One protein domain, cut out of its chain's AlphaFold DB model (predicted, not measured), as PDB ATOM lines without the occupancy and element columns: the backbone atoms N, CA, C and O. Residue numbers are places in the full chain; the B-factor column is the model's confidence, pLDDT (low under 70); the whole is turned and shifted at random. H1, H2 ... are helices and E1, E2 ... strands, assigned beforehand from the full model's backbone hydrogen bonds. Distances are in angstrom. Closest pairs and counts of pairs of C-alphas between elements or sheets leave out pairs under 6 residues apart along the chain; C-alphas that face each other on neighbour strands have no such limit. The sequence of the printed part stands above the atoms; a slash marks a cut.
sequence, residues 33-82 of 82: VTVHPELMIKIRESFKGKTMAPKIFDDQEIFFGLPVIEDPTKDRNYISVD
ATOM      1  N   VAL A  33     245.117 285.126 158.420       97.56
ATOM      2  CA  VAL A  33     244.717 284.192 157.371       97.56
ATOM      3  C   VAL A  33     243.612 283.317 157.916       97.56
ATOM      4  O   VAL A  33     243.881 282.413 158.709       97.56
ATOM      5  N   THR A  34     242.380 283.550 157.477       97.44
ATOM      6  CA  THR A  34     241.276 282.647 157.795       97.44
ATOM      7  C   THR A  34     241.220 281.525 156.770       97.44
ATOM      8  O   THR A  34     241.220 281.756 155.564       97.44
ATOM      9  N   VAL A  35     241.166 280.284 157.237       97.12
ATOM     10  CA  VAL A  35     241.196 279.086 156.393       97.12
ATOM     11  C   VAL A  35     240.282 278.015 156.966       97.12
ATOM     12  O   VAL A  35     240.125 277.889 158.177       97.12
ATOM     13  N   HIS A  36     239.670 277.210 156.104       97.56
ATOM     14  CA  HIS A  36     238.914 276.055 156.575       97.56
ATOM     15  C   HIS A  36     239.859 274.956 157.115       97.56
ATOM     16  O   HIS A  36     240.846 274.637 156.441       97.56
ATOM     17  N   PRO A  37     239.546 274.290 158.248       97.69
ATOM     18  CA  PRO A  37     240.408 273.264 158.847       97.69
ATOM     19  C   PRO A  37     240.876 272.160 157.883       97.69
ATOM     20  O   PRO A  37     242.059 271.823 157.820       97.69
ATOM     21  N   GLU A  38     239.966 271.623 157.061       96.19
ATOM     22  CA  GLU A  38     240.310 270.581 156.076       96.19
ATOM     23  C   GLU A  38     241.305 271.067 155.010       96.19
ATOM     24  O   GLU A  38     242.161 270.298 154.565       96.19
ATOM     25  N   LEU A  39     241.219 272.337 154.593       95.62
ATOM     26  CA  LEU A  39     242.193 272.909 153.664       95.62
ATOM     27  C   LEU A  39     243.531 273.127 154.371       95.62
ATOM     28  O   LEU A  39     244.579 272.855 153.783       95.62
ATOM     29  N   MET A  40     243.505 273.550 155.635       96.75
ATOM     30  CA  MET A  40     244.721 273.787 156.405       96.75
ATOM     31  C   MET A  40     245.543 272.510 156.603       96.75
ATOM     32  O   MET A  40     246.764 272.534 156.453       96.75
ATOM     33  N   ILE A  41     244.891 271.366 156.835       96.38
ATOM     34  CA  ILE A  41     245.557 270.050 156.866       96.38
ATOM     35  C   ILE A  41     246.317 269.798 155.555       96.38
ATOM     36  O   ILE A  41     247.517 269.511 155.579       96.38
ATOM     37  N   LYS A  42     245.665 270.000 154.403       95.25
ATOM     38  CA  LYS A  42     246.297 269.826 153.082       95.25
ATOM     39  C   LYS A  42     247.458 270.796 152.857       95.25
ATOM     40  O   LYS A  42     248.458 270.421 152.241       95.25
ATOM     41  N   ILE A  43     247.345 272.036 153.341       95.56
ATOM     42  CA  ILE A  43     248.425 273.035 153.292       95.56
ATOM     43  C   ILE A  43     249.621 272.552 154.116       95.56
ATOM     44  O   ILE A  43     250.736 272.508 153.593       95.56
ATOM     45  N   ARG A  44     249.408 272.127 155.366       96.44
ATOM     46  CA  ARG A  44     250.473 271.611 156.244       96.44
ATOM     47  C   ARG A  44     251.211 270.437 155.605       96.44
ATOM     48  O   ARG A  44     252.441 270.417 155.599       96.44
ATOM     49  N   GLU A  45     250.480 269.497 155.015       95.44
ATOM     50  CA  GLU A  45     251.061 268.348 154.314       95.44
ATOM     51  C   GLU A  45     251.845 268.769 153.065       95.44
ATOM     52  O   GLU A  45     253.010 268.401 152.904       95.44
ATOM     53  N   SER A  46     251.243 269.598 152.211       93.94
ATOM     54  CA  SER A  46     251.831 270.002 150.926       93.94
ATOM     55  C   SER A  46     253.071 270.884 151.082       93.94
ATOM     56  O   SER A  46     253.979 270.856 150.242       93.94
ATOM     57  N   PHE A  47     253.128 271.688 152.143       94.38
ATOM     58  CA  PHE A  47     254.253 272.575 152.426       94.38
ATOM     59  C   PHE A  47     255.261 271.981 153.421       94.38
ATOM     60  O   PHE A  47     256.276 272.623 153.693       94.38
ATOM     61  N   LYS A  48     255.059 270.757 153.927       93.12
ATOM     62  CA  LYS A  48     255.957 270.131 154.910       93.12
ATOM     63  C   LYS A  48     257.422 270.164 154.450       93.12
ATOM     64  O   LYS A  48     257.765 269.742 153.345       93.12
ATOM     65  N   GLY A  49     258.298 270.685 155.312       91.12
ATOM     66  CA  GLY A  49     259.735 270.805 155.038       91.12
ATOM     67  C   GLY A  49     260.110 271.864 153.991       91.12
ATOM     68  O   GLY A  49     261.240 271.866 153.507       91.12
ATOM     69  N   LYS A  50     259.186 272.754 153.605       91.06
ATOM     70  CA  LYS A  50     259.449 273.884 152.701       91.06
ATOM     71  C   LYS A  50     259.595 275.184 153.487       91.06
ATOM     72  O   LYS A  50     259.037 275.338 154.567       91.06
ATOM     73  N   THR A  51     260.306 276.150 152.910       88.12
ATOM     74  CA  THR A  51     260.532 277.465 153.533       88.12
ATOM     75  C   THR A  51     259.230 278.209 153.828       88.12
ATOM     76  O   THR A  51     259.125 278.854 154.864       88.12
ATOM     77  N   MET A  52     258.234 278.074 152.947       88.62
ATOM     78  CA  MET A  52     256.916 278.709 153.073       88.62
ATOM     79  C   MET A  52     255.907 277.870 153.874       88.62
ATOM     80  O   MET A  52     254.709 278.102 153.764       88.62
ATOM     81  N   ALA A  53     256.350 276.853 154.618       95.00
ATOM     82  CA  ALA A  53     255.446 276.092 155.470       95.00
ATOM     83  C   ALA A  53     254.840 276.970 156.573       95.00
ATOM     84  O   ALA A  53     255.540 277.855 157.076       95.00
ATOM     85  N   PRO A  54     253.592 276.693 156.993       96.50
ATOM     86  CA  PRO A  54     253.083 277.189 158.263       96.50
ATOM     87  C   PRO A  54     254.049 276.825 159.399       96.50
ATOM     88  O   PRO A  54     254.637 275.736 159.395       96.50
ATOM     89  N   LYS A  55     254.246 277.739 160.350       95.56
ATOM     90  CA  LYS A  55     255.138 277.542 161.501       95.56
ATOM     91  C   LYS A  55     254.475 278.011 162.779       95.56
ATOM     92  O   LYS A  55     253.805 279.033 162.771       95.56
ATOM     93  N   ILE A  56     254.734 277.310 163.875       95.50
ATOM     94  CA  ILE A  56     254.336 277.768 165.204       95.50
ATOM     95  C   ILE A  56     255.343 278.812 165.698       95.50
ATOM     96  O   ILE A  56     256.552 278.572 165.653       95.50
ATOM     97  N   PHE A  57     254.838 279.952 166.156       93.06
ATOM     98  CA  PHE A  57     255.579 281.025 166.809       93.06
ATOM     99  C   PHE A  57     254.723 281.564 167.962       93.06
ATOM    100  O   PHE A  57     253.569 281.907 167.730       93.06
ATOM    101  N   ASP A  58     255.264 281.594 169.185       90.00
ATOM    102  CA  ASP A  58     254.560 282.026 170.409       90.00
ATOM    103  C   ASP A  58     253.132 281.453 170.540       90.00
ATOM    104  O   ASP A  58     252.153 282.182 170.666       90.00
ATOM    105  N   ASP A  59     253.018 280.120 170.464       92.94
ATOM    106  CA  ASP A  59     251.762 279.351 170.553       92.94
ATOM    107  C   ASP A  59     250.721 279.624 169.453       92.94
ATOM    108  O   ASP A  59     249.604 279.103 169.497       92.94
ATOM    109  N   GLN A  60     251.094 280.366 168.409       95.31
ATOM    110  CA  GLN A  60     250.244 280.650 167.262       95.31
ATOM    111  C   GLN A  60     250.837 280.079 165.974       95.31
ATOM    112  O   GLN A  60     252.037 280.177 165.718       95.31
ATOM    113  N   GLU A  61     250.003 279.478 165.126       97.19
ATOM    114  CA  GLU A  61     250.443 279.109 163.783       97.19
ATOM    115  C   GLU A  61     250.442 280.341 162.879       97.19
ATOM    116  O   GLU A  61     249.446 281.050 162.759       97.19
ATOM    117  N   ILE A  62     251.580 280.585 162.243       97.19
ATOM    118  CA  ILE A  62     251.816 281.683 161.320       97.19
ATOM    119  C   ILE A  62     251.947 281.119 159.909       97.19
ATOM    120  O   ILE A  62     252.718 280.184 159.663       97.19
ATOM    121  N   PHE A  63     251.253 281.734 158.957       96.75
ATOM    122  CA  PHE A  63     251.344 281.424 157.538       96.75
ATOM    123  C   PHE A  63     251.483 282.714 156.730       96.75
ATOM    124  O   PHE A  63     250.729 283.663 156.916       96.75
ATOM    125  N   PHE A  64     252.503 282.780 155.865       94.44
ATOM    126  CA  PHE A  64     252.864 284.004 155.129       94.44
ATOM    127  C   PHE A  64     253.047 285.248 156.026       94.44
ATOM    128  O   PHE A  64     252.786 286.371 155.610       94.44
ATOM    129  N   GLY A  65     253.531 285.055 157.256       93.50
ATOM    130  CA  GLY A  65     253.779 286.149 158.201       93.50
ATOM    131  C   GLY A  65     252.539 286.654 158.939       93.50
ATOM    132  O   GLY A  65     252.653 287.606 159.702       93.50
ATOM    133  N   LEU A  66     251.385 286.013 158.748       96.12
ATOM    134  CA  LEU A  66     250.142 286.330 159.439       96.12
ATOM    135  C   LEU A  66     249.675 285.156 160.306       96.12
ATOM    136  O   LEU A  66     249.920 284.001 159.948       96.12
ATOM    137  N   PRO A  67     248.974 285.425 161.413       97.50
ATOM    138  CA  PRO A  67     248.348 284.388 162.215       97.50
ATOM    139  C   PRO A  67     247.248 283.649 161.453       97.50
ATOM    140  O   PRO A  67     246.446 284.261 160.748       97.50
ATOM    141  N   VAL A  68     247.194 282.332 161.630       97.88
ATOM    142  CA  VAL A  68     246.170 281.463 161.046       97.88
ATOM    143  C   VAL A  68     244.962 281.378 161.976       97.88
ATOM    144  O   VAL A  68     245.100 281.127 163.174       97.88
ATOM    145  N   ILE A  69     243.771 281.548 161.407       97.81
ATOM    146  CA  ILE A  69     242.483 281.304 162.054       97.81
ATOM    147  C   ILE A  69     241.799 280.168 161.296       97.81
ATOM    148  O   ILE A  69     241.493 280.288 160.111       97.81
ATOM    149  N   GLU A  70     241.556 279.052 161.976       97.69
ATOM    150  CA  GLU A  70     240.797 277.944 161.403       97.69
ATOM    151  C   GLU A  70     239.298 278.123 161.671       97.69
ATOM    152  O   GLU A  70     238.859 278.054 162.819       97.69
ATOM    153  N   ASP A  71     238.507 278.336 160.615       96.56
ATOM    154  CA  ASP A  71     237.058 278.554 160.712       96.56
ATOM    155  C   ASP A  71     236.273 277.418 160.021       96.56
ATOM    156  O   ASP A  71     236.188 277.378 158.788       96.56
ATOM    157  N   PRO A  72     235.676 276.482 160.789       96.69
ATOM    158  CA  PRO A  72     234.906 275.366 160.240       96.69
ATOM    159  C   PRO A  72     233.552 275.782 159.650       96.69
ATOM    160  O   PRO A  72     232.863 274.943 159.075       96.69
ATOM    161  N   THR A  73     233.132 277.042 159.803       96.69
ATOM    162  CA  THR A  73     231.862 277.532 159.239       96.69
ATOM    163  C   THR A  73     231.974 277.913 157.760       96.69
ATOM    164  O   THR A  73     230.958 278.149 157.105       96.69
ATOM    165  N   LYS A  74     233.199 277.973 157.224       94.56
ATOM    166  CA  LYS A  74     233.488 278.326 155.830       94.56
ATOM    167  C   LYS A  74     233.415 277.119 154.896       94.56
ATOM    168  O   LYS A  74     233.407 275.969 155.318       94.56
ATOM    169  N   ASP A  75     233.411 277.387 153.593       93.88
ATOM    170  CA  ASP A  75     233.529 276.336 152.583       93.88
ATOM    171  C   ASP A  75     234.850 275.560 152.740       93.88
ATOM    172  O   ASP A  75     235.892 276.131 153.049       93.88
ATOM    173  N   ARG A  76     234.851 274.259 152.431       92.50
ATOM    174  CA  ARG A  76     236.026 273.377 152.615       92.50
ATOM    175  C   ARG A  76     237.298 273.806 151.883       92.50
ATOM    176  O   ARG A  76     238.382 273.382 152.265       92.50
ATOM    177  N   ASN A  77     237.161 274.614 150.834       90.62
ATOM    178  CA  ASN A  77     238.266 275.151 150.039       90.62
ATOM    179  C   ASN A  77     238.520 276.643 150.323       90.62
ATOM    180  O   ASN A  77     239.160 277.323 149.520       90.62
ATOM    181  N   TYR A  78     237.987 277.167 151.426       93.12
ATOM    182  CA  TYR A  78     238.099 278.570 151.790       93.12
ATOM    183  C   TYR A  78     239.468 278.889 152.388       93.12
ATOM    184  O   TYR A  78     239.913 278.238 153.337       93.12
ATOM    185  N   ILE A  79     240.086 279.941 151.859       95.31
ATOM    186  CA  ILE A  79     241.224 280.638 152.450       95.31
ATOM    187  C   ILE A  79     241.135 282.120 152.071       95.31
ATOM    188  O   ILE A  79     240.896 282.452 150.908       95.31
ATOM    189  N   SER A  80     241.325 283.011 153.038       94.62
ATOM    190  CA  SER A  80     241.367 284.458 152.842       94.62
ATOM    191  C   SER A  80     242.503 285.085 153.636       94.62
ATOM    192  O   SER A  80     242.956 284.542 154.640       94.62
ATOM    193  N   VAL A  81     242.951 286.243 153.160       96.25
ATOM    194  CA  VAL A  81     243.680 287.216 153.977       96.25
ATOM    195  C   VAL A  81     242.650 288.239 154.423       96.25
ATOM    196  O   VAL A  81     241.910 288.739 153.571       96.25
ATOM    197  N   ASP A  82     242.606 288.514 155.720       91.00
ATOM    198  CA  ASP A  82     241.670 289.461 156.334       91.00
ATOM    199  C   ASP A  82     242.377 290.732 156.792       91.00
ATOM    200  O   ASP A  82     243.562 290.630 157.194       91.00
TER     201      ASP A  82
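This is residues 33 to 82 of the 82 residues of an uncharacterized protein of Chlorobium sp. (UniProt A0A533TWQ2). A small, strongly twisted sheet of five short strands has a single helix, H1, packed on one face and no named helix on the other. The links from H1 to E2 and from E4 to E5 loop out at opposite ends of the longest axis, where residues 46 to 51 stick out at one end. The printed part has 50 residues with one named helix and five named strands, in the order E1 H1 E2 E3 E4 E5; the mixed sheet runs E2 E3 E4 E1 E5, and the class is mixed, helices and strands. The whole is compact, with a radius of gyration of the C-alphas of 10.3 A, and rounded, spanning 27 by 21 by 16 A.

E1, residues 33 to 35, is parallel to E4, residues 66 to 70, with N 33 and O 67 2.8 A apart, within hydrogen-bond range. E1 is antiparallel to the edge strand E5, residues 79 to 81, with N 80 and O 34 at 2.8 A. H1, residues 37 to 47, is on the sheet at a height of 9.2 A; the closest C-alphas of H1 and E4 are those of Pro 37 and Glu 70, 5.3 A apart. In H1, 6 of 7 O i to N i+4 pairs are within hydrogen-bond range. E2, residues 55 to 57, the other edge strand, forms a hairpin with E3, residues 60 to 63, with N 57 and O 60 at 2.8 A. E3 and E4 form the next hairpin, with N 63 and O 66 at 2.8 A. E2, E3 and E4 are a meander, each strand the antiparallel neighbour of the one before. E1, H1 and E2 make a split strand-helix-strand unit, two strands running the same way with E3 and E4 between them in the sheet; its crossover is right-handed.

E1 begins at C-alpha 33 (244.717, 284.192, 157.371). H1 is 15.3 A long and begins at C-alpha 37 (240.408, 273.264, 158.847). E3 is 9.8 A long and E4 12.7 A. E5 ends at C-alpha 81 (243.680, 287.216, 153.977).

The two C-alphas farthest apart are those of Thr 51 and Thr 73, at 29.2 A. The printed part has no cut and no long link. Mean pLDDT of the printed part is 94.9, and no printed residue is under 70.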